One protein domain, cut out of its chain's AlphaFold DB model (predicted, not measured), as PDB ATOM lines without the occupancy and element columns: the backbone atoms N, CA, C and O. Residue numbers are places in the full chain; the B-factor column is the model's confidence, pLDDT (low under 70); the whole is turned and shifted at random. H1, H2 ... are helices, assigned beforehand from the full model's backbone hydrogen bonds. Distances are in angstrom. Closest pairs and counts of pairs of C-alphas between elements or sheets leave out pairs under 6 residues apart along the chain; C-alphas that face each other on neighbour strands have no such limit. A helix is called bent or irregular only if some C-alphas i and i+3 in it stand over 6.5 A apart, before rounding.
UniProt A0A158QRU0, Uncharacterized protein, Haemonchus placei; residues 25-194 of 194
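What this domain is: This is residues 25 to 194 of the 194 residues of an uncharacterized protein of Haemonchus placei (UniProt A0A158QRU0). Long helices lie side by side in one row, each running opposite ways to its neighbour: H6 at one side, then H4, then H2 and H3 one after the other along the same lane, then H1 at the other side. Short H5 sits crosswise beyond the end of H4, and from it a long loop swings out beside the row before the chain comes back to begin H6; residues 140 to 149 of this loop stick out, as do residues 186 to 194 at the far end of H6. The printed part has 170 residues with six named helices, H1 to H6 in that order along the chain, and no named strand, and its class is all helix. The whole is loose, with a radius of gyration of the C-alphas of 21.4 A, and elongated, spanning 68 by 44 by 29 A.

Where its parts are: Begin with the longest helix, H6, residues 157 to 192: find C-alpha 157 at (11.101, -10.258, -35.531) and go on to C-alpha 192 at (6.872, -1.265, 17.106), 53.6 A away. H6 is neither bent nor irregular, but only just: C-alphas 167 and 170 are 6.1 A apart. Next look at H4, residues 85 to 119, which is 49.5 A from first to last C-alpha; it is irregular, with C-alphas 86 and 89 7.3 A apart. H3 is residues 70 to 83, 20.5 A long, and H2 is residues 58 to 68, 15.1 A long. H1, residues 25 to 54, starts at C-alpha 25 at (33.374, -19.523, 15.286) and is 43.6 A long. H5, residues 122 to 131, measures 15.5 A.

How they stand to each other: Start at the hub, H4, which touches three helices: H2, H3 and H6. Look for H6 first: it touches H4 at a shallow tilt of 12 degrees, opposite ways, and their closest C-alphas are those of Leu 100 and Pro 171, 5.4 A apart. H3 and H4 form a helical hairpin at a shallow tilt of 5 degrees; H4 touches H3 with residues 87 to 102 alone, and the closest C-alphas, of Ser 81 and Gly 88, are 4.0 A apart. With residues 102 to 109 alone H4 touches H2, at a steep tilt of 39 degrees, opposite ways; the C-alphas of Leu 67 and Cys 102 come closest, at 6.0 A. H2 and H3 meet only through their link. Farther out, H1 touches H3 with residues 33 to 44 alone, opposite ways at a shallow tilt of 22 degrees; the closest C-alphas are those of Val 41 and Pro 72, 4.9 A apart. H1 and H2 are a helical hairpin at a shallow tilt of 15 degrees, closest at the C-alphas of Gly 44 and Ala 68, 6.3 A apart. H1, H2, H3 and H4 are a bundle, a group of helices set along one another, and the helix packing is mostly aligned. H5 is close to H4 but not clearly touching, with the C-alphas of Tyr 119 and Leu 125 closest at 5.5 A, and at 73 degrees is only just about perpendicular to it. Among the pairs that stay apart are H1 and H6, H3 and H6, and H5 and H6. In H1 and H3 every O i to N i+4 pair is within hydrogen-bond range; in H2 6 of 7 are, in H4 29 of 31, in H6 30 of 32, and in H5 2 of 6, beside 3 of 7 O i to N i+3 pairs.

The domain as a whole: The two C-alphas farthest apart are those of Asn 131 and Val 194, 72.0 A. The printed part has no cut and ends at Val 194, the chain's last residue. The link from H5 to H6, residues 132 to 156, is long; the other links are tight. Look in the B-factor column for the pLDDT: its mean over the printed part is 70.4, and it is under 70 at residue 59, residues 106 to 168 and residues 189 to 194 of this model; H5 has a mean of 47.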
ATOM      1  N   THR A  25      33.507 -18.874  16.602       85.88
ATOM      2  CA  THR A  25      33.374 -19.523  15.286       85.88
ATOM      3  C   THR A  25      32.586 -18.684  14.281       85.88
ATOM      4  O   THR A  25      32.933 -18.643  13.100       85.88
ATOM      5  N   GLN A  26      31.542 -17.989  14.730       85.62
ATOM      6  CA  GLN A  26      30.720 -17.122  13.887       85.62
ATOM      7  C   GLN A  26      31.483 -15.847  13.510       85.62
ATOM      8  O   GLN A  26      31.397 -15.396  12.366       85.62
ATOM      9  N   PHE A  27      32.287 -15.311  14.432       86.75
ATOM     10  CA  PHE A  27      33.157 -14.167  14.164       86.75
ATOM     11  C   PHE A  27      34.221 -14.507  13.109       86.75
ATOM     12  O   PHE A  27      34.436 -13.745  12.163       86.75
ATOM     13  N   LEU A  28      34.828 -15.696  13.205       91.12
ATOM     14  CA  LEU A  28      35.782 -16.185  12.207       91.12
ATOM     15  C   LEU A  28      35.148 -16.291  10.810       91.12
ATOM     16  O   LEU A  28      35.719 -15.807   9.832       91.12
ATOM     17  N   LEU A  29      33.955 -16.885  10.709       89.44
ATOM     18  CA  LEU A  29      33.226 -17.002   9.440       89.44
ATOM     19  C   LEU A  29      32.880 -15.633   8.846       89.44
ATOM     20  O   LEU A  29      33.029 -15.434   7.639       89.44
ATOM     21  N   PHE A  30      32.470 -14.680   9.682       89.38
ATOM     22  CA  PHE A  30      32.177 -13.314   9.254       89.38
ATOM     23  C   PHE A  30      33.424 -12.610   8.698       89.38
ATOM     24  O   PHE A  30      33.372 -11.998   7.627       89.38
ATOM     25  N   SER A  31      34.577 -12.768   9.355       90.69
ATOM     26  CA  SER A  31      35.850 -12.235   8.859       90.69
ATOM     27  C   SER A  31      36.258 -12.851   7.513       90.69
ATOM     28  O   SER A  31      36.745 -12.136   6.635       90.69
ATOM     29  N   ILE A  32      36.054 -14.159   7.327       93.31
ATOM     30  CA  ILE A  32      36.336 -14.845   6.054       93.31
ATOM     31  C   ILE A  32      35.409 -14.322   4.951       93.31
ATOM     32  O   ILE A  32      35.874 -14.023   3.849       93.31
ATOM     33  N   ALA A  33      34.116 -14.157   5.244       91.62
ATOM     34  CA  ALA A  33      33.150 -13.599   4.302       91.62
ATOM     35  C   ALA A  33      33.530 -12.171   3.872       91.62
ATOM     36  O   ALA A  33      33.474 -11.852   2.683       91.62
ATOM     37  N   GLY A  34      33.997 -11.338   4.808       92.69
ATOM     38  CA  GLY A  34      34.500  -9.995   4.511       92.69
ATOM     39  C   GLY A  34      35.719 -10.010   3.584       92.69
ATOM     40  O   GLY A  34      35.747  -9.285   2.589       92.69
ATOM     41  N   ALA A  35      36.695 -10.883   3.851       94.56
ATOM     42  CA  ALA A  35      37.879 -11.030   3.003       94.56
ATOM     43  C   ALA A  35      37.523 -11.492   1.577       94.56
ATOM     44  O   ALA A  35      38.040 -10.947   0.598       94.56
ATOM     45  N   LEU A  36      36.601 -12.451   1.446       94.44
ATOM     46  CA  LEU A  36      36.104 -12.909   0.148       94.44
ATOM     47  C   LEU A  36      35.356 -11.802  -0.600       94.44
ATOM     48  O   LEU A  36      35.577 -11.631  -1.798       94.44
ATOM     49  N   ASN A  37      34.528 -11.012   0.087       94.12
ATOM     50  CA  ASN A  37      33.837  -9.884  -0.534       94.12
ATOM     51  C   ASN A  37      34.834  -8.863  -1.111       94.12
ATOM     52  O   ASN A  37      34.701  -8.446  -2.261       94.12
ATOM     53  N   ILE A  38      35.889  -8.527  -0.359       94.75
ATOM     54  CA  ILE A  38      36.960  -7.639  -0.836       94.75
ATOM     55  C   ILE A  38      37.641  -8.228  -2.078       94.75
ATOM     56  O   ILE A  38      37.838  -7.517  -3.064       94.75
ATOM     57  N   ALA A  39      37.958  -9.525  -2.072       94.69
ATOM     58  CA  ALA A  39      38.561 -10.188  -3.227       94.69
ATOM     59  C   ALA A  39      37.666 -10.106  -4.478       94.69
ATOM     60  O   ALA A  39      38.156  -9.792  -5.565       94.69
ATOM     61  N   VAL A  40      36.352 -10.311  -4.334       94.19
ATOM     62  CA  VAL A  40      35.390 -10.180  -5.442       94.19
ATOM     63  C   VAL A  40      35.341  -8.743  -5.970       94.19
ATOM     64  O   VAL A  40      35.312  -8.540  -7.184       94.19
ATOM     65  N   VAL A  41      35.388  -7.739  -5.091       93.50
ATOM     66  CA  VAL A  41      35.439  -6.323  -5.499       93.50
ATOM     67  C   VAL A  41      36.706  -6.025  -6.302       93.50
ATOM     68  O   VAL A  41      36.622  -5.399  -7.360       93.50
ATOM     69  N   VAL A  42      37.866  -6.525  -5.867       94.19
ATOM     70  CA  VAL A  42      39.134  -6.370  -6.603       94.19
ATOM     71  C   VAL A  42      39.050  -7.013  -7.989       94.19
ATOM     72  O   VAL A  42      39.412  -6.380  -8.983       94.19
ATOM     73  N   VAL A  43      38.519  -8.234  -8.085       93.25
ATOM     74  CA  VAL A  43      38.303  -8.918  -9.372       93.25
ATOM     75  C   VAL A  43      37.346  -8.123 -10.268       93.25
ATOM     76  O   VAL A  43      37.605  -7.975 -11.464       93.25
ATOM     77  N   GLY A  44      36.286  -7.541  -9.701       90.88
ATOM     78  CA  GLY A  44      35.361  -6.661 -10.418       90.88
ATOM     79  C   GLY A  44      36.055  -5.434 -11.020       90.88
ATOM     80  O   GLY A  44      35.854  -5.121 -12.194       90.88
ATOM     81  N   ILE A  45      36.937  -4.781 -10.257       91.19
ATOM     82  CA  ILE A  45      37.727  -3.636 -10.738       91.19
ATOM     83  C   ILE A  45      38.662  -4.061 -11.878       91.19
ATOM     84  O   ILE A  45      38.716  -3.390 -12.909       91.19
ATOM     85  N   LEU A  46      39.355  -5.197 -11.744       92.19
ATOM     86  CA  LEU A  46      40.219  -5.727 -12.805       92.19
ATOM     87  C   LEU A  46      39.435  -6.013 -14.095       92.19
ATOM     88  O   LEU A  46      39.904  -5.685 -15.186       92.19
ATOM     89  N   HIS A  47      38.221  -6.558 -13.987       89.00
ATOM     90  CA  HIS A  47      37.336  -6.745 -15.138       89.00
ATOM     91  C   HIS A  47      36.969  -5.419 -15.812       89.00
ATOM     92  O   HIS A  47      37.016  -5.338 -17.039       89.00
ATOM     93  N   ILE A  48      36.657  -4.372 -15.045       88.50
ATOM     94  CA  ILE A  48      36.343  -3.041 -15.590       88.50
ATOM     95  C   ILE A  48      37.547  -2.454 -16.329       88.50
ATOM     96  O   ILE A  48      37.390  -1.947 -17.442       88.50
ATOM     97  N   LEU A  49      38.747  -2.559 -15.753       89.38
ATOM     98  CA  LEU A  49      39.981  -2.082 -16.385       89.38
ATOM     99  C   LEU A  49      40.270  -2.828 -17.694       89.38
ATOM    100  O   LEU A  49      40.607  -2.202 -18.700       89.38
ATOM    101  N   ASN A  50      40.068  -4.147 -17.712       87.25
ATOM    102  CA  ASN A  50      40.190  -4.943 -18.931       87.25
ATOM    103  C   ASN A  50      39.159  -4.511 -19.983       87.25
ATOM    104  O   ASN A  50      39.520  -4.244 -21.127       87.25
ATOM    105  N   ILE A  51      37.890  -4.356 -19.612       86.81
ATOM    106  CA  ILE A  51      36.835  -3.914 -20.538       86.81
ATOM    107  C   ILE A  51      37.157  -2.536 -21.126       86.81
ATOM    108  O   ILE A  51      36.999  -2.329 -22.328       86.81
ATOM    109  N   TRP A  52      37.643  -1.611 -20.296       85.69
ATOM    110  CA  TRP A  52      38.029  -0.274 -20.738       85.69
ATOM    111  C   TRP A  52      39.181  -0.299 -21.750       85.69
ATOM    112  O   TRP A  52      39.156   0.461 -22.714       85.69
ATOM    113  N   LYS A  53      40.162  -1.191 -21.558       87.62
ATOM    114  CA  LYS A  53      41.331  -1.319 -22.440       87.62
ATOM    115  C   LYS A  53      41.021  -2.027 -23.766       87.62
ATOM    116  O   LYS A  53      41.622  -1.679 -24.777       87.62
ATOM    117  N   TYR A  54      40.134  -3.026 -23.765       81.75
ATOM    118  CA  TYR A  54      39.897  -3.890 -24.933       81.75
ATOM    119  C   TYR A  54      38.708  -3.470 -25.811       81.75
ATOM    120  O   TYR A  54      38.710  -3.786 -27.000       81.75
ATOM    121  N   ILE A  55      37.693  -2.783 -25.271       79.19
ATOM    122  CA  ILE A  55      36.485  -2.417 -26.026       79.19
ATOM    123  C   ILE A  55      36.448  -0.911 -26.298       79.19
ATOM    124  O   ILE A  55      36.175  -0.105 -25.408       79.19
ATOM    125  N   SER A  56      36.646  -0.545 -27.566       72.69
ATOM    126  CA  SER A  56      36.582   0.846 -28.042       72.69
ATOM    127  C   SER A  56      35.150   1.365 -28.234       72.69
ATOM    128  O   SER A  56      34.932   2.573 -28.259       72.69
ATOM    129  N   ASP A  57      34.169   0.470 -28.375       74.06
ATOM    130  CA  ASP A  57      32.794   0.815 -28.744       74.06
ATOM    131  C   ASP A  57      31.943   1.179 -27.510       74.06
ATOM    132  O   ASP A  57      31.589   0.329 -26.686       74.06
ATOM    133  N   GLU A  58      31.606   2.462 -27.361       73.38
ATOM    134  CA  GLU A  58      31.034   3.026 -26.130       73.38
ATOM    135  C   GLU A  58      29.669   2.426 -25.751       73.38
ATOM    136  O   GLU A  58      29.399   2.163 -24.576       73.38
ATOM    137  N   LYS A  59      28.821   2.125 -26.744       68.12
ATOM    138  CA  LYS A  59      27.478   1.554 -26.516       68.12
ATOM    139  C   LYS A  59      27.528   0.121 -25.989       68.12
ATOM    140  O   LYS A  59      26.634  -0.290 -25.249       68.12
ATOM    141  N   ILE A  60      28.538  -0.647 -26.393       70.19
ATOM    142  CA  ILE A  60      28.753  -2.027 -25.939       70.19
ATOM    143  C   ILE A  60      29.430  -1.999 -24.568       70.19
ATOM    144  O   ILE A  60      29.021  -2.721 -23.658       70.19
ATOM    145  N   ARG A  61      30.395  -1.092 -24.393       75.50
ATOM    146  CA  ARG A  61      31.170  -0.906 -23.167       75.50
ATOM    147  C   ARG A  61      30.295  -0.620 -21.943       75.50
ATOM    148  O   ARG A  61      30.411  -1.334 -20.951       75.50
ATOM    149  N   SER A  62      29.362   0.334 -22.024       74.25
ATOM    150  CA  SER A  62      28.470   0.667 -20.895       74.25
ATOM    151  C   SER A  62      27.615  -0.514 -20.441       74.25
ATOM    152  O   SER A  62      27.398  -0.714 -19.249       74.25
ATOM    153  N   LYS A  63      27.158  -1.339 -21.384       71.38
ATOM    154  CA  LYS A  63      26.349  -2.516 -21.069       71.38
ATOM    155  C   LYS A  63      27.193  -3.666 -20.501       71.38
ATOM    156  O   LYS A  63      26.731  -4.385 -19.620       71.38
ATOM    157  N   LEU A  64      28.437  -3.810 -20.958       78.06
ATOM    158  CA  LEU A  64      29.380  -4.800 -20.437       78.06
ATOM    159  C   LEU A  64      29.863  -4.445 -19.020       78.06
ATOM    160  O   LEU A  64      30.069  -5.344 -18.210       78.06
ATOM    161  N   TYR A  65      29.968  -3.153 -18.685       82.06
ATOM    162  CA  TYR A  65      30.235  -2.708 -17.312       82.06
ATOM    163  C   TYR A  65      29.135  -3.105 -16.335       82.06
ATOM    164  O   TYR A  65      29.447  -3.588 -15.250       82.06
ATOM    165  N   ILE A  66      27.864  -2.954 -16.725       79.44
ATOM    166  CA  ILE A  66      26.723  -3.390 -15.904       79.44
ATOM    167  C   ILE A  66      26.837  -4.888 -15.596       79.44
ATOM    168  O   ILE A  66      26.626  -5.299 -14.460       79.44
ATOM    169  N   LEU A  67      27.237  -5.693 -16.584       80.69
ATOM    170  CA  LEU A  67      27.432  -7.128 -16.399       80.69
ATOM    171  C   LEU A  67      28.639  -7.462 -15.510       80.69
ATOM    172  O   LEU A  67      28.542  -8.322 -14.640       80.69
ATOM    173  N   ALA A  68      29.774  -6.788 -15.702       84.56
ATOM    174  CA  ALA A  68      30.977  -7.017 -14.900       84.56
ATOM    175  C   ALA A  68      30.782  -6.638 -13.422       84.56
ATOM    176  O   ALA A  68      31.326  -7.293 -12.533       84.56
ATOM    177  N   LEU A  69      29.972  -5.611 -13.158       85.81
ATOM    178  CA  LEU A  69      29.607  -5.180 -11.810       85.81
ATOM    179  C   LEU A  69      28.577  -6.092 -11.133       85.81
ATOM    180  O   LEU A  69      28.364  -5.953  -9.930       85.81
ATOM    181  N   MET A  70      27.999  -7.061 -11.850       85.62
ATOM    182  CA  MET A  70      26.999  -7.976 -11.300       85.62
ATOM    183  C   MET A  70      27.492  -8.645 -10.005       85.62
ATOM    184  O   MET A  70      26.892  -8.495  -8.942       85.62
ATOM    185  N   PHE A  71      28.617  -9.352 -10.093       85.75
ATOM    186  CA  PHE A  71      29.200 -10.118  -8.989       85.75
ATOM    187  C   PHE A  71      29.628  -9.272  -7.775       85.75
ATOM    188  O   PHE A  71      29.221  -9.623  -6.666       85.75
ATOM    189  N   PRO A  72      30.395  -8.168  -7.919       90.88
ATOM    190  CA  PRO A  72      30.824  -7.374  -6.764       90.88
ATOM    191  C   PRO A  72      29.667  -6.681  -6.045       90.88
ATOM    192  O   PRO A  72      29.695  -6.570  -4.819       90.88
ATOM    193  N   ILE A  73      28.625  -6.264  -6.768       88.31
ATOM    194  CA  ILE A  73      27.445  -5.648  -6.157       88.31
ATOM    195  C   ILE A  73      26.648  -6.686  -5.359       88.31
ATOM    196  O   ILE A  73      26.319  -6.431  -4.205       88.31
ATOM    197  N   ILE A  74      26.394  -7.878  -5.911       89.25
ATOM    198  CA  ILE A  74      25.655  -8.934  -5.194       89.25
ATOM    199  C   ILE A  74      26.414  -9.392  -3.949       89.25
ATOM    200  O   ILE A  74      25.809  -9.517  -2.887       89.25
ATOM    201  N   ALA A  75      27.726  -9.617  -4.065       90.88
ATOM    202  CA  ALA A  75      28.558 -10.009  -2.929       90.88
ATOM    203  C   ALA A  75      28.523  -8.947  -1.817       90.88
ATOM    204  O   ALA A  75      28.352  -9.284  -0.645       90.88
ATOM    205  N   SER A  76      28.562  -7.664  -2.191       90.44
ATOM    206  CA  SER A  76      28.471  -6.557  -1.237       90.44
ATOM    207  C   SER A  76      27.097  -6.484  -0.572       90.44
ATOM    208  O   SER A  76      27.022  -6.338   0.644       90.44
ATOM    209  N   LEU A  77      26.004  -6.634  -1.330       89.94
ATOM    210  CA  LEU A  77      24.649  -6.654  -0.764       89.94
ATOM    211  C   LEU A  77      24.437  -7.856   0.164       89.94
ATOM    212  O   LEU A  77      23.809  -7.713   1.211       89.94
ATOM    213  N   ALA A  78      24.982  -9.024  -0.183       88.50
ATOM    214  CA  ALA A  78      24.935 -10.209   0.667       88.50
ATOM    215  C   ALA A  78      25.730 -10.007   1.967       88.50
ATOM    216  O   ALA A  78      25.259 -10.379   3.039       88.50
ATOM    217  N   PHE A  79      26.895  -9.358   1.897       89.94
ATOM    218  CA  PHE A  79      27.677  -9.018   3.083       89.94
ATOM    219  C   PHE A  79      26.949  -8.001   3.979       89.94
ATOM    220  O   PHE A  79      26.861  -8.196   5.189       89.94
ATOM    221  N   VAL A  80      26.334  -6.964   3.399       89.12
ATOM    222  CA  VAL A  80      25.507  -5.990   4.140       89.12
ATOM    223  C   VAL A  80      24.284  -6.658   4.779       89.12
ATOM    224  O   VAL A  80      23.957  -6.370   5.930       89.12
ATOM    225  N   SER A  81      23.655  -7.610   4.084       86.75
ATOM    226  CA  SER A  81      22.569  -8.428   4.634       86.75
ATOM    227  C   SER A  81      23.003  -9.260   5.844       86.75
ATOM    228  O   SER A  81      22.163  -9.585   6.678       86.75
ATOM    229  N   MET A  82      24.281  -9.637   5.930       84.56
ATOM    230  CA  MET A  82      24.829 -10.395   7.057       84.56
ATOM    231  C   MET A  82      25.135  -9.493   8.264       84.56
ATOM    232  O   MET A  82      25.078  -9.959   9.396       84.56
ATOM    233  N   ILE A  83      25.417  -8.204   8.034       84.81
ATOM    234  CA  ILE A  83      25.614  -7.196   9.093       84.81
ATOM    235  C   ILE A  83      24.284  -6.821   9.754       84.81
ATOM    236  O   ILE A  83      24.226  -6.671  10.971       84.81
ATOM    237  N   SER A  84      23.228  -6.650   8.954       81.62
ATOM    238  CA  SER A  84      21.890  -6.293   9.434       81.62
ATOM    239  C   SER A  84      20.883  -7.380   9.046       81.62
ATOM    240  O   SER A  84      20.276  -7.289   7.975       81.62
ATOM    241  N   PRO A  85      20.674  -8.410   9.892       74.12
ATOM    242  CA  PRO A  85      19.730  -9.489   9.599       74.12
ATOM    243  C   PRO A  85      18.287  -8.976   9.488       74.12
ATOM    244  O   PRO A  85      17.534  -9.461   8.646       74.12
ATOM    245  N   ARG A  86      17.932  -7.930  10.250       72.25
ATOM    246  CA  ARG A  86      16.613  -7.276  10.215       72.25
ATOM    247  C   ARG A  86      16.289  -6.669   8.849       72.25
ATOM    248  O   ARG A  86      15.173  -6.798   8.365       72.25
ATOM    249  N   SER A  87      17.271  -6.055   8.193       78.19
ATOM    250  CA  SER A  87      17.121  -5.526   6.828       78.19
ATOM    251  C   SER A  87      17.582  -6.515   5.749       78.19
ATOM    252  O   SER A  87      17.556  -6.195   4.558       78.19
ATOM    253  N   GLY A  88      18.023  -7.714   6.137       80.88
ATOM    254  CA  GLY A  88      18.661  -8.672   5.240       80.88
ATOM    255  C   GLY A  88      17.730  -9.188   4.145       80.88
ATOM    256  O   GLY A  88      18.132  -9.327   2.988       80.88
ATOM    257  N   SER A  89      16.449  -9.375   4.467       79.25
ATOM    258  CA  SER A  89      15.404  -9.732   3.499       79.25
ATOM    259  C   SER A  89      15.259  -8.684   2.385       79.25
ATOM    260  O   SER A  89      15.120  -9.060   1.215       79.25
ATOM    261  N   ILE A  90      15.384  -7.387   2.704       82.69
ATOM    262  CA  ILE A  90      15.373  -6.288   1.721       82.69
ATOM    263  C   ILE A  90      16.615  -6.367   0.836       82.69
ATOM    264  O   ILE A  90      16.494  -6.406  -0.389       82.69
ATOM    265  N   PHE A  91      17.810  -6.418   1.430       84.31
ATOM    266  CA  PHE A  91      19.064  -6.436   0.668       84.31
ATOM    267  C   PHE A  91      19.169  -7.664  -0.241       84.31
ATOM    268  O   PHE A  91      19.544  -7.536  -1.406       84.31
ATOM    269  N   SER A  92      18.758  -8.838   0.241       83.88
ATOM    270  CA  SER A  92      18.680 -10.061  -0.566       83.88
ATOM    271  C   SER A  92      17.675  -9.919  -1.715       83.88
ATOM    272  O   SER A  92      17.958 -10.276  -2.863       83.88
ATOM    273  N   SER A  93      16.518  -9.309  -1.453       82.25
ATOM    274  CA  SER A  93      15.501  -9.038  -2.473       82.25
ATOM    275  C   SER A  93      15.996  -8.080  -3.561       82.25
ATOM    276  O   SER A  93      15.825  -8.377  -4.749       82.25
ATOM    277  N   ILE A  94      16.672  -6.992  -3.180       84.56
ATOM    278  CA  ILE A  94      17.327  -6.052  -4.104       84.56
ATOM    279  C   ILE A  94      18.439  -6.757  -4.892       84.56
ATOM    280  O   ILE A  94      18.543  -6.571  -6.105       84.56
ATOM    281  N   GLY A  95      19.231  -7.616  -4.247       84.81
ATOM    282  CA  GLY A  95      20.269  -8.408  -4.910       84.81
ATOM    283  C   GLY A  95      19.703  -9.292  -6.023       84.81
ATOM    284  O   GLY A  95      20.226  -9.305  -7.137       84.81
ATOM    285  N   VAL A  96      18.580  -9.971  -5.774       82.88
ATOM    286  CA  VAL A  96      17.926 -10.798  -6.801       82.88
ATOM    287  C   VAL A  96      17.288  -9.957  -7.910       82.88
ATOM    288  O   VAL A  96      17.355 -10.353  -9.074       82.88
ATOM    289  N   LEU A  97      16.723  -8.785  -7.600       82.69
ATOM    290  CA  LEU A  97      16.280  -7.847  -8.641       82.69
ATOM    291  C   LEU A  97      17.424  -7.447  -9.562       82.69
ATOM    292  O   LEU A  97      17.264  -7.440 -10.782       82.69
ATOM    293  N   TYR A  98      18.578  -7.146  -8.978       82.94
ATOM    294  CA  TYR A  98      19.758  -6.766  -9.731       82.94
ATOM    295  C   TYR A  98      20.267  -7.917 -10.611       82.94
ATOM    296  O   TYR A  98      20.575  -7.685 -11.780       82.94
ATOM    297  N   ILE A  99      20.254  -9.165 -10.122       82.31
ATOM    298  CA  ILE A  99      20.546 -10.360 -10.938       82.31
ATOM    299  C   ILE A  99      19.591 -10.452 -12.127       82.31
ATOM    300  O   ILE A  99      20.035 -10.627 -13.258       82.31
ATOM    301  N   LEU A 100      18.285 -10.311 -11.900       78.50
ATOM    302  CA  LEU A 100      17.284 -10.398 -12.966       78.50
ATOM    303  C   LEU A 100      17.437  -9.268 -13.988       78.50
ATOM    304  O   LEU A 100      17.308  -9.507 -15.188       78.50
ATOM    305  N   PHE A 101      17.773  -8.059 -13.540       80.81
ATOM    306  CA  PHE A 101      18.089  -6.939 -14.422       80.81
ATOM    307  C   PHE A 101      19.362  -7.193 -15.242       80.81
ATOM    308  O   PHE A 101      19.411  -6.880 -16.435       80.81
ATOM    309  N   CYS A 102      20.383  -7.803 -14.638       77.75
ATOM    310  CA  CYS A 102      21.600  -8.204 -15.337       77.75
ATOM    311  C   CYS A 102      21.310  -9.300 -16.366       77.75
ATOM    312  O   CYS A 102      21.733  -9.169 -17.509       77.75
ATOM    313  N   VAL A 103      20.528 -10.325 -16.017       75.00
ATOM    314  CA  VAL A 103      20.088 -11.374 -16.951       75.00
ATOM    315  C   VAL A 103      19.274 -10.775 -18.094       75.00
ATOM    316  O   VAL A 103      19.528 -11.103 -19.247       75.00
ATOM    317  N   TYR A 104      18.366  -9.836 -17.823       75.12
ATOM    318  CA  TYR A 104      17.660  -9.097 -18.869       75.12
ATOM    319  C   TYR A 104      18.628  -8.315 -19.766       75.12
ATOM    320  O   TYR A 104      18.533  -8.384 -20.991       75.12
ATOM    321  N   THR A 105      19.599  -7.617 -19.173       73.88
ATOM    322  CA  THR A 105      20.621  -6.870 -19.915       73.88
ATOM    323  C   THR A 105      21.462  -7.807 -20.775       73.88
ATOM    324  O   THR A 105      21.713  -7.473 -21.926       73.88
ATOM    325  N   VAL A 106      21.838  -8.989 -20.275       69.62
ATOM    326  CA  VAL A 106      22.561 -10.033 -21.018       69.62
ATOM    327  C   VAL A 106      21.704 -10.618 -22.120       69.62
ATOM    328  O   VAL A 106      22.198 -10.758 -23.225       69.62
ATOM    329  N   THR A 107      20.438 -10.936 -21.879       67.06
ATOM    330  CA  THR A 107      19.549 -11.475 -22.914       67.06
ATOM    331  C   THR A 107      19.295 -10.434 -23.996       67.06
ATOM    332  O   THR A 107      19.405 -10.751 -25.175       67.06
ATOM    333  N   SER A 108      19.052  -9.174 -23.629       66.06
ATOM    334  CA  SER A 108      18.912  -8.063 -24.575       66.06
ATOM    335  C   SER A 108      20.221  -7.797 -25.320       66.06
ATOM    336  O   SER A 108      20.202  -7.585 -26.522       66.06
ATOM    337  N   LEU A 109      21.374  -7.856 -24.647       65.38
ATOM    338  CA  LEU A 109      22.697  -7.720 -25.259       65.38
ATOM    339  C   LEU A 109      23.032  -8.866 -26.191       65.38
ATOM    340  O   LEU A 109      23.470  -8.613 -27.295       65.38
ATOM    341  N   CYS A 110      22.889 -10.101 -25.732       62.41
ATOM    342  CA  CYS A 110      23.219 -11.306 -26.466       62.41
ATOM    343  C   CYS A 110      22.293 -11.407 -27.666       62.41
ATOM    344  O   CYS A 110      22.785 -11.543 -28.773       62.41
ATOM    345  N   SER A 111      20.990 -11.175 -27.477       60.81
ATOM    346  CA  SER A 111      20.038 -11.009 -28.571       60.81
ATOM    347  C   SER A 111      20.489  -9.880 -29.504       60.81
ATOM    348  O   SER A 111      20.908 -10.152 -30.618       60.81
ATOM    349  N   LEU A 112      20.558  -8.621 -29.064       59.31
ATOM    350  CA  LEU A 112      20.922  -7.473 -29.912       59.31
ATOM    351  C   LEU A 112      22.305  -7.600 -30.584       59.31
ATOM    352  O   LEU A 112      22.490  -7.127 -31.703       59.31
ATOM    353  N   SER A 113      23.277  -8.210 -29.912       55.69
ATOM    354  CA  SER A 113      24.631  -8.469 -30.408       55.69
ATOM    355  C   SER A 113      24.623  -9.608 -31.409       55.69
ATOM    356  O   SER A 113      25.268  -9.471 -32.433       55.69
ATOM    357  N   ILE A 114      23.863 -10.680 -31.192       52.69
ATOM    358  CA  ILE A 114      23.595 -11.709 -32.205       52.69
ATOM    359  C   ILE A 114      22.913 -11.070 -33.421       52.69
ATOM    360  O   ILE A 114      23.339 -11.302 -34.546       52.69
ATOM    361  N   PHE A 115      21.943 -10.173 -33.216       53.44
ATOM    362  CA  PHE A 115      21.304  -9.409 -34.294       53.44
ATOM    363  C   PHE A 115      22.293  -8.537 -35.068       53.44
ATOM    364  O   PHE A 115      22.252  -8.498 -36.293       53.44
ATOM    365  N   ARG A 116      23.197  -7.833 -34.382       49.84
ATOM    366  CA  ARG A 116      24.202  -6.981 -35.033       49.84
ATOM    367  C   ARG A 116      25.326  -7.773 -35.692       49.84
ATOM    368  O   ARG A 116      25.734  -7.408 -36.788       49.84
ATOM    369  N   PHE A 117      25.808  -8.824 -35.037       43.56
ATOM    370  CA  PHE A 117      26.948  -9.633 -35.459       43.56
ATOM    371  C   PHE A 117      26.595 -10.573 -36.609       43.56
ATOM    372  O   PHE A 117      27.405 -10.746 -37.510       43.56
ATOM    373  N   ILE A 118      25.383 -11.139 -36.616       47.28
ATOM    374  CA  ILE A 118      24.942 -11.978 -37.734       47.28
ATOM    375  C   ILE A 118      24.472 -11.115 -38.915       47.28
ATOM    376  O   ILE A 118      24.600 -11.569 -40.048       47.28
ATOM    377  N   TYR A 119      23.989  -9.877 -38.701       42.19
ATOM    378  CA  TYR A 119      23.287  -9.179 -39.784       42.19
ATOM    379  C   TYR A 119      23.707  -7.799 -40.234       42.19
ATOM    380  O   TYR A 119      23.358  -7.480 -41.366       42.19
ATOM    381  N   GLY A 120      24.443  -6.990 -39.471       40.72
ATOM    382  CA  GLY A 120      24.957  -5.685 -39.939       40.72
ATOM    383  C   GLY A 120      23.916  -4.631 -40.399       40.72
ATOM    384  O   GLY A 120      24.213  -3.442 -40.380       40.72
ATOM    385  N   SER A 121      22.692  -5.028 -40.765       45.00
ATOM    386  CA  SER A 121      21.553  -4.259 -41.263       45.00
ATOM    387  C   SER A 121      20.301  -5.162 -41.315       45.00
ATOM    388  O   SER A 121      20.391  -6.357 -41.597       45.00
ATOM    389  N   ARG A 122      19.110  -4.600 -41.054       45.56
ATOM    390  CA  ARG A 122      17.832  -5.343 -40.915       45.56
ATOM    391  C   ARG A 122      17.337  -6.010 -42.212       45.56
ATOM    392  O   ARG A 122      16.506  -6.906 -42.130       45.56
ATOM    393  N   GLU A 123      17.841  -5.616 -43.381       47.97
ATOM    394  CA  GLU A 123      17.387  -6.160 -44.675       47.97
ATOM    395  C   GLU A 123      18.191  -7.380 -45.141       47.97
ATOM    396  O   GLU A 123      17.621  -8.329 -45.672       47.97
ATOM    397  N   GLN A 124      19.493  -7.431 -44.845       44.06
ATOM    398  CA  GLN A 124      20.341  -8.592 -45.162       44.06
ATOM    399  C   GLN A 124      19.981  -9.819 -44.291       44.06
ATOM    400  O   GLN A 124      20.253 -10.962 -44.668       44.06
ATOM    401  N   LEU A 125      19.265  -9.570 -43.184       47.09
ATOM    402  CA  LEU A 125      18.618 -10.533 -42.282       47.09
ATOM    403  C   LEU A 125      17.599 -11.439 -42.937       47.09
ATOM    404  O   LEU A 125      17.697 -12.656 -42.801       47.09
ATOM    405  N   SER A 126      16.666 -10.897 -43.704       46.06
ATOM    406  CA  SER A 126      15.652 -11.748 -44.325       46.06
ATOM    407  C   SER A 126      16.245 -12.670 -45.403       46.06
ATOM    408  O   SER A 126      15.660 -13.714 -45.700       46.06
ATOM    409  N   THR A 127      17.394 -12.309 -45.982       49.59
ATOM    410  CA  THR A 127      17.976 -13.008 -47.134       49.59
ATOM    411  C   THR A 127      18.926 -14.136 -46.727       49.59
ATOM    412  O   THR A 127      18.818 -15.232 -47.269       49.59
ATOM    413  N   VAL A 128      19.823 -13.942 -45.749       48.94
ATOM    414  CA  VAL A 128      20.748 -15.026 -45.332       48.94
ATOM    415  C   VAL A 128      20.037 -16.070 -44.464       48.94
ATOM    416  O   VAL A 128      20.388 -17.244 -44.511       48.94
ATOM    417  N   LEU A 129      18.997 -15.684 -43.716       47.38
ATOM    418  CA  LEU A 129      18.261 -16.600 -42.834       47.38
ATOM    419  C   LEU A 129      17.404 -17.606 -43.623       47.38
ATOM    420  O   LEU A 129      17.223 -18.735 -43.181       47.38
ATOM    421  N   ASN A 130      16.931 -17.213 -44.812       50.75
ATOM    422  CA  ASN A 130      16.306 -18.120 -45.781       50.75
ATOM    423  C   ASN A 130      17.321 -19.067 -46.443       50.75
ATOM    424  O   ASN A 130      16.951 -20.160 -46.851       50.75
ATOM    425  N   ASN A 131      18.591 -18.663 -46.540       47.50
ATOM    426  CA  ASN A 131      19.626 -19.423 -47.246       47.50
ATOM    427  C   ASN A 131      20.374 -20.443 -46.371       47.50
ATOM    428  O   ASN A 131      21.050 -21.300 -46.929       47.50
ATOM    429  N   HIS A 132      20.299 -20.362 -45.035       45.78
ATOM    430  CA  HIS A 132      21.169 -21.155 -44.149       45.78
ATOM    431  C   HIS A 132      20.471 -22.122 -43.174       45.78
ATOM    432  O   HIS A 132      21.168 -22.721 -42.360       45.78
ATOM    433  N   GLU A 133      19.139 -22.287 -43.224       47.84
ATOM    434  CA  GLU A 133      18.371 -23.263 -42.405       47.84
ATOM    435  C   GLU A 133      18.767 -23.327 -40.905       47.84
ATOM    436  O   GLU A 133      18.664 -24.361 -40.239       47.84
ATOM    437  N   ALA A 134      19.221 -22.215 -40.322       43.00
ATOM    438  CA  ALA A 134      19.658 -22.181 -38.932       43.00
ATOM    439  C   ALA A 134      18.436 -22.137 -38.001       43.00
ATOM    440  O   ALA A 134      17.860 -21.082 -37.728       43.00
ATOM    441  N   THR A 135      18.011 -23.310 -37.526       38.50
ATOM    442  CA  THR A 135      16.897 -23.432 -36.576       38.50
ATOM    443  C   THR A 135      17.330 -23.006 -35.172       38.50
ATOM    444  O   THR A 135      18.163 -23.644 -34.533       38.50
ATOM    445  N   LEU A 136      16.761 -21.904 -34.686       45.53
ATOM    446  CA  LEU A 136      16.986 -21.405 -33.332       45.53
ATOM    447  C   LEU A 136      16.051 -22.179 -32.390       45.53
ATOM    448  O   LEU A 136      14.833 -22.000 -32.415       45.53
ATOM    449  N   SER A 137      16.608 -23.125 -31.629       43.12
ATOM    450  CA  SER A 137      15.828 -23.961 -30.711       43.12
ATOM    451  C   SER A 137      15.515 -23.190 -29.430       43.12
ATOM    452  O   SER A 137      16.402 -22.905 -28.633       43.12
ATOM    453  N   PHE A 138      14.235 -22.875 -29.217       44.38
ATOM    454  CA  PHE A 138      13.705 -22.252 -27.996       44.38
ATOM    455  C   PHE A 138      13.443 -23.258 -26.860       44.38
ATOM    456  O   PHE A 138      12.645 -23.002 -25.960       44.38
ATOM    457  N   GLN A 139      14.106 -24.415 -26.883       41.75
ATOM    458  CA  GLN A 139      14.044 -25.387 -25.793       41.75
ATOM    459  C   GLN A 139      14.912 -24.923 -24.621       41.75
ATOM    460  O   GLN A 139      16.062 -25.328 -24.473       41.75
ATOM    461  N   VAL A 140      14.337 -24.078 -23.767       44.16
ATOM    462  CA  VAL A 140      14.846 -23.807 -22.418       44.16
ATOM    463  C   VAL A 140      13.774 -24.279 -21.413       44.16
ATOM    464  O   VAL A 140      12.597 -23.959 -21.602       44.16
ATOM    465  N   PRO A 141      14.111 -25.097 -20.394       36.47
ATOM    466  CA  PRO A 141      13.124 -25.705 -19.488       36.47
ATOM    467  C   PRO A 141      12.506 -24.639 -18.560       36.47
ATOM    468  O   PRO A 141      13.238 -23.749 -18.129       36.47
ATOM    469  N   PRO A 142      11.179 -24.666 -18.281       40.22
ATOM    470  CA  PRO A 142      10.458 -25.815 -17.710       40.22
ATOM    471  C   PRO A 142       9.312 -26.374 -18.579       40.22
ATOM    472  O   PRO A 142       8.640 -27.326 -18.185       40.22
ATOM    473  N   CYS A 143       9.089 -25.845 -19.784       44.22
ATOM    474  CA  CYS A 143       7.984 -26.275 -20.657       44.22
ATOM    475  C   CYS A 143       8.190 -27.642 -21.341       44.22
ATOM    476  O   CYS A 143       7.284 -28.125 -22.019       44.22
ATOM    477  N   CYS A 144       9.339 -28.299 -21.140       43.94
ATOM    478  CA  CYS A 144       9.668 -29.575 -21.786       43.94
ATOM    479  C   CYS A 144       8.830 -30.773 -21.297       43.94
ATOM    480  O   CYS A 144       8.783 -31.781 -21.995       43.94
ATOM    481  N   CYS A 145       8.156 -30.683 -20.142       44.19
ATOM    482  CA  CYS A 145       7.330 -31.785 -19.622       44.19
ATOM    483  C   CYS A 145       5.842 -31.712 -20.004       44.19
ATOM    484  O   CYS A 145       5.179 -32.743 -19.969       44.19
ATOM    485  N   CYS A 146       5.306 -30.543 -20.385       46.34
ATOM    486  CA  CYS A 146       3.863 -30.387 -20.641       46.34
ATOM    487  C   CYS A 146       3.486 -30.044 -22.089       46.34
ATOM    488  O   CYS A 146       2.310 -30.156 -22.423       46.34
ATOM    489  N   MET A 147       4.424 -29.660 -22.965       42.88
ATOM    490  CA  MET A 147       4.115 -29.383 -24.376       42.88
ATOM    491  C   MET A 147       5.195 -29.920 -25.323       42.88
ATOM    492  O   MET A 147       6.189 -29.258 -25.604       42.88
ATOM    493  N   VAL A 148       4.959 -31.115 -25.871       42.81
ATOM    494  CA  VAL A 148       5.817 -31.780 -26.877       42.81
ATOM    495  C   VAL A 148       5.727 -31.121 -28.271       42.81
ATOM    496  O   VAL A 148       6.549 -31.392 -29.139       42.81
ATOM    497  N   CYS A 149       4.781 -30.203 -28.497       44.88
ATOM    498  CA  CYS A 149       4.453 -29.678 -29.829       44.88
ATOM    499  C   CYS A 149       4.696 -28.167 -30.001       44.88
ATOM    500  O   CYS A 149       3.850 -27.481 -30.572       44.88
ATOM    501  N   LEU A 150       5.830 -27.626 -29.539       40.25
ATOM    502  CA  LEU A 150       6.217 -26.255 -29.907       40.25
ATOM    503  C   LEU A 150       7.161 -26.259 -31.131       40.25
ATOM    504  O   LEU A 150       8.218 -26.890 -31.083       40.25
ATOM    505  N   PRO A 151       6.784 -25.595 -32.243       39.22
ATOM    506  CA  PRO A 151       7.482 -25.693 -33.521       39.22
ATOM    507  C   PRO A 151       8.850 -25.008 -33.482       39.22
ATOM    508  O   PRO A 151       9.035 -23.992 -32.810       39.22
ATOM    509  N   LYS A 152       9.799 -25.543 -34.265       39.91
ATOM    510  CA  LYS A 152      11.082 -24.898 -34.589       39.91
ATOM    511  C   LYS A 152      10.791 -23.547 -35.239       39.91
ATOM    512  O   LYS A 152      10.480 -23.469 -36.426       39.91
ATOM    513  N   ALA A 153      10.797 -22.492 -34.434       43.56
ATOM    514  CA  ALA A 153      10.381 -21.178 -34.872       43.56
ATOM    515  C   ALA A 153      11.480 -20.551 -35.733       43.56
ATOM    516  O   ALA A 153      12.590 -20.296 -35.269       43.56
ATOM    517  N   ILE A 154      11.140 -20.275 -36.991       44.84
ATOM    518  CA  ILE A 154      11.923 -19.413 -37.876       44.84
ATOM    519  C   ILE A 154      12.147 -18.081 -37.126       44.84
ATOM    520  O   ILE A 154      11.178 -17.566 -36.541       44.84
ATOM    521  N   PRO A 155      13.373 -17.517 -37.080       45.62
ATOM    522  CA  PRO A 155      13.663 -16.301 -36.319       45.62
ATOM    523  C   PRO A 155      13.032 -15.077 -37.001       45.62
ATOM    524  O   PRO A 155      13.669 -14.311 -37.711       45.62
ATOM    525  N   SER A 156      11.725 -14.915 -36.817       51.75
ATOM    526  CA  SER A 156      10.961 -13.736 -37.214       51.75
ATOM    527  C   SER A 156      11.046 -12.679 -36.111       51.75
ATOM    528  O   SER A 156      11.045 -13.019 -34.925       51.75
ATOM    529  N   GLU A 157      11.048 -11.390 -36.476       51.66
ATOM    530  CA  GLU A 157      11.101 -10.258 -35.531       51.66
ATOM    531  C   GLU A 157      10.049 -10.349 -34.410       51.66
ATOM    532  O   GLU A 157      10.267  -9.881 -33.292       51.66
ATOM    533  N   ARG A 158       8.902 -10.982 -34.693       57.41
ATOM    534  CA  ARG A 158       7.822 -11.195 -33.720       57.41
ATOM    535  C   ARG A 158       8.200 -12.199 -32.633       57.41
ATOM    536  O   ARG A 158       7.979 -11.919 -31.461       57.41
ATOM    537  N   ASN A 159       8.808 -13.323 -33.004       56.22
ATOM    538  CA  ASN A 159       9.208 -14.372 -32.059       56.22
ATOM    539  C   ASN A 159      10.305 -13.872 -31.123       56.22
ATOM    540  O   ASN A 159      10.336 -14.205 -29.943       56.22
ATOM    541  N   LEU A 160      11.156 -12.989 -31.637       59.50
ATOM    542  CA  LEU A 160      12.209 -12.393 -30.847       59.50
ATOM    543  C   LEU A 160      11.701 -11.376 -29.821       59.50
ATOM    544  O   LEU A 160      12.131 -11.396 -28.669       59.50
ATOM    545  N   LYS A 161      10.730 -10.541 -30.212       62.47
ATOM    546  CA  LYS A 161      10.018  -9.665 -29.270       62.47
ATOM    547  C   LYS A 161       9.284 -10.462 -28.197       62.47
ATOM    548  O   LYS A 161       9.223 -10.024 -27.054       62.47
ATOM    549  N   ILE A 162       8.738 -11.627 -28.545       66.69
ATOM    550  CA  ILE A 162       8.068 -12.510 -27.583       66.69
ATOM    551  C   ILE A 162       9.070 -13.049 -26.556       66.69
ATOM    552  O   ILE A 162       8.756 -13.077 -25.374       66.69
ATOM    553  N   VAL A 163      10.286 -13.408 -26.968       65.44
ATOM    554  CA  VAL A 163      11.336 -13.916 -26.064       65.44
ATOM    555  C   VAL A 163      11.880 -12.819 -25.153       65.44
ATOM    556  O   VAL A 163      12.062 -13.042 -23.954       65.44
ATOM    557  N   GLU A 164      12.080 -11.614 -25.685       66.88
ATOM    558  CA  GLU A 164      12.418 -10.439 -24.878       66.88
ATOM    559  C   GLU A 164      11.306 -10.134 -23.859       66.88
ATOM    560  O   GLU A 164      11.585  -9.939 -22.677       66.88
ATOM    561  N   CYS A 165      10.039 -10.210 -24.280       66.19
ATOM    562  CA  CYS A 165       8.869 -10.033 -23.417       66.19
ATOM    563  C   CYS A 165       8.745 -11.131 -22.343       66.19
ATOM    564  O   CYS A 165       8.493 -10.825 -21.182       66.19
ATOM    565  N   LEU A 166       8.981 -12.401 -22.687       67.62
ATOM    566  CA  LEU A 166       9.008 -13.524 -21.739       67.62
ATOM    567  C   LEU A 166      10.098 -13.330 -20.682       67.62
ATOM    568  O   LEU A 166       9.861 -13.551 -19.497       67.62
ATOM    569  N   THR A 167      11.269 -12.845 -21.093       67.75
ATOM    570  CA  THR A 167      12.373 -12.553 -20.169       67.75
ATOM    571  C   THR A 167      12.052 -11.357 -19.261       67.75
ATOM    572  O   THR A 167      12.519 -11.319 -18.127       67.75
ATOM    573  N   LEU A 168      11.221 -10.410 -19.717       69.25
ATOM    574  CA  LEU A 168      10.773  -9.243 -18.946       69.25
ATOM    575  C   LEU A 168       9.809  -9.609 -17.800       69.25
ATOM    576  O   LEU A 168       9.758  -8.904 -16.792       69.25
ATOM    577  N   GLN A 169       9.069 -10.717 -17.914       75.44
ATOM    578  CA  GLN A 169       8.107 -11.141 -16.886       75.44
ATOM    579  C   GLN A 169       8.787 -11.438 -15.540       75.44
ATOM    580  O   GLN A 169       8.269 -11.057 -14.493       75.44
ATOM    581  N   GLY A 170       9.976 -12.054 -15.556       73.38
ATOM    582  CA  GLY A 170      10.734 -12.388 -14.342       73.38
ATOM    583  C   GLY A 170      11.115 -11.166 -13.488       73.38
ATOM    584  O   GLY A 170      10.755 -11.120 -12.309       73.38
ATOM    585  N   PRO A 171      11.798 -10.152 -14.057       73.06
ATOM    586  CA  PRO A 171      12.086  -8.887 -13.384       73.06
ATOM    587  C   PRO A 171      10.837  -8.179 -12.852       73.06
ATOM    588  O   PRO A 171      10.866  -7.679 -11.730       73.06
ATOM    589  N   ILE A 172       9.738  -8.164 -13.619       78.38
ATOM    590  CA  ILE A 172       8.482  -7.517 -13.209       78.38
ATOM    591  C   ILE A 172       7.917  -8.188 -11.956       78.38
ATOM    592  O   ILE A 172       7.676  -7.513 -10.959       78.38
ATOM    593  N   ILE A 173       7.751  -9.514 -11.974       80.56
ATOM    594  CA  ILE A 173       7.211 -10.266 -10.831       80.56
ATOM    595  C   ILE A 173       8.092 -10.064  -9.596       80.56
ATOM    596  O   ILE A 173       7.588  -9.840  -8.495       80.56
ATOM    597  N   ARG A 174       9.419 -10.087  -9.763       77.81
ATOM    598  CA  ARG A 174      10.330  -9.849  -8.643       77.81
ATOM    599  C   ARG A 174      10.210  -8.425  -8.104       77.81
ATOM    600  O   ARG A 174      10.277  -8.258  -6.890       77.81
ATOM    601  N   ALA A 175      10.019  -7.416  -8.955       79.31
ATOM    602  CA  ALA A 175       9.850  -6.029  -8.514       79.31
ATOM    603  C   ALA A 175       8.608  -5.880  -7.626       79.31
ATOM    604  O   ALA A 175       8.697  -5.278  -6.558       79.31
ATOM    605  N   PHE A 176       7.498  -6.522  -8.002       83.25
ATOM    606  CA  PHE A 176       6.304  -6.597  -7.156       83.25
ATOM    607  C   PHE A 176       6.591  -7.240  -5.794       83.25
ATOM    608  O   PHE A 176       6.195  -6.691  -4.771       83.25
ATOM    609  N   ILE A 177       7.330  -8.354  -5.760       82.31
ATOM    610  CA  ILE A 177       7.713  -9.014  -4.501       82.31
ATOM    611  C   ILE A 177       8.510  -8.064  -3.598       82.31
ATOM    612  O   ILE A 177       8.267  -8.022  -2.396       82.31
ATOM    613  N   VAL A 178       9.447  -7.287  -4.146       80.44
ATOM    614  CA  VAL A 178      10.256  -6.355  -3.340       80.44
ATOM    615  C   VAL A 178       9.414  -5.222  -2.772       80.44
ATOM    616  O   VAL A 178       9.570  -4.895  -1.602       80.44
ATOM    617  N   ILE A 179       8.486  -4.671  -3.558       83.38
ATOM    618  CA  ILE A 179       7.556  -3.638  -3.083       83.38
ATOM    619  C   ILE A 179       6.710  -4.174  -1.923       83.38
ATOM    620  O   ILE A 179       6.582  -3.496  -0.908       83.38
ATOM    621  N   LEU A 180       6.196  -5.404  -2.038       83.69
ATOM    622  CA  LEU A 180       5.453  -6.049  -0.953       83.69
ATOM    623  C   LEU A 180       6.319  -6.235   0.302       83.69
ATOM    624  O   LEU A 180       5.875  -5.889   1.388       83.69
ATOM    625  N   ASN A 181       7.562  -6.713   0.165       82.94
ATOM    626  CA  ASN A 181       8.478  -6.853   1.305       82.94
ATOM    627  C   ASN A 181       8.765  -5.503   1.982       82.94
ATOM    628  O   ASN A 181       8.787  -5.430   3.207       82.94
ATOM    629  N   CYS A 182       8.953  -4.431   1.205       79.69
ATOM    630  CA  CYS A 182       9.118  -3.088   1.759       79.69
ATOM    631  C   CYS A 182       7.860  -2.603   2.491       79.69
ATOM    632  O   CYS A 182       7.991  -1.973   3.533       79.69
ATOM    633  N   HIS A 183       6.664  -2.896   1.967       82.31
ATOM    634  CA  HIS A 183       5.404  -2.536   2.619       82.31
ATOM    635  C   HIS A 183       5.241  -3.255   3.961       82.31
ATOM    636  O   HIS A 183       4.997  -2.604   4.968       82.31
ATOM    637  N   PHE A 184       5.440  -4.577   3.993       81.25
ATOM    638  CA  PHE A 184       5.357  -5.358   5.232       81.25
ATOM    639  C   PHE A 184       6.344  -4.866   6.297       81.25
ATOM    640  O   PHE A 184       5.977  -4.737   7.457       81.25
ATOM    641  N   LEU A 185       7.574  -4.524   5.901       74.94
ATOM    642  CA  LEU A 185       8.574  -4.006   6.837       74.94
ATOM    643  C   LEU A 185       8.275  -2.586   7.330       74.94
ATOM    644  O   LEU A 185       8.677  -2.233   8.437       74.94
ATOM    645  N   ALA A 186       7.611  -1.761   6.518       77.62
ATOM    646  CA  ALA A 186       7.144  -0.450   6.957       77.62
ATOM    647  C   ALA A 186       6.015  -0.586   7.988       77.62
ATOM    648  O   ALA A 186       6.035   0.116   8.993       77.62
ATOM    649  N   GLU A 187       5.099  -1.530   7.776       79.56
ATOM    650  CA  GLU A 187       3.984  -1.803   8.687       79.56
ATOM    651  C   GLU A 187       4.463  -2.394  10.025       79.56
ATOM    652  O   GLU A 187       4.096  -1.888  11.081       79.56
ATOM    653  N   GLU A 188       5.406  -3.347  10.008       71.38
ATOM    654  CA  GLU A 188       6.064  -3.840  11.236       71.38
ATOM    655  C   GLU A 188       6.762  -2.718  12.028       71.38
ATOM    656  O   GLU A 188       6.848  -2.773  13.256       71.38
ATOM    657  N   ARG A 189       7.288  -1.686  11.347       63.41
ATOM    658  CA  ARG A 189       7.919  -0.542  12.021       63.41
ATOM    659  C   ARG A 189       6.886   0.296  12.772       63.41
ATOM    660  O   ARG A 189       7.178   0.710  13.892       63.41
ATOM    661  N   GLU A 190       5.719   0.530  12.177       62.75
ATOM    662  CA  GLU A 190       4.633   1.300  12.796       62.75
ATOM    663  C   GLU A 190       4.081   0.595  14.042       62.75
ATOM    664  O   GLU A 190       3.868   1.254  15.056       62.75
ATOM    665  N   GLU A 191       3.951  -0.735  14.025       59.25
ATOM    666  CA  GLU A 191       3.517  -1.507  15.201       59.25
ATOM    667  C   GLU A 191       4.523  -1.458  16.362       59.25
ATOM    668  O   GLU A 191       4.126  -1.498  17.523       59.25
ATOM    669  N   SER A 192       5.824  -1.341  16.073       56.16
ATOM    670  CA  SER A 192       6.872  -1.265  17.106       56.16
ATOM    671  C   SER A 192       7.078   0.127  17.728       56.16
ATOM    672  O   SER A 192       7.803   0.243  18.716       56.16
ATOM    673  N   GLU A 193       6.467   1.177  17.166       51.81
ATOM    674  CA  GLU A 193       6.500   2.551  17.703       51.81
ATOM    675  C   GLU A 193       5.259   2.898  18.560       51.81
ATOM    676  O   GLU A 193       5.217   3.994  19.128       51.81
ATOM    677  N   VAL A 194       4.282   1.984  18.686       44.06
ATOM    678  CA  VAL A 194       3.021   2.152  19.447       44.06
ATOM    679  C   VAL A 194       3.059   1.454  20.806       44.06
ATOM    680  O   VAL A 194       3.497   0.287  20.881       44.06
TER     681      VAL A 194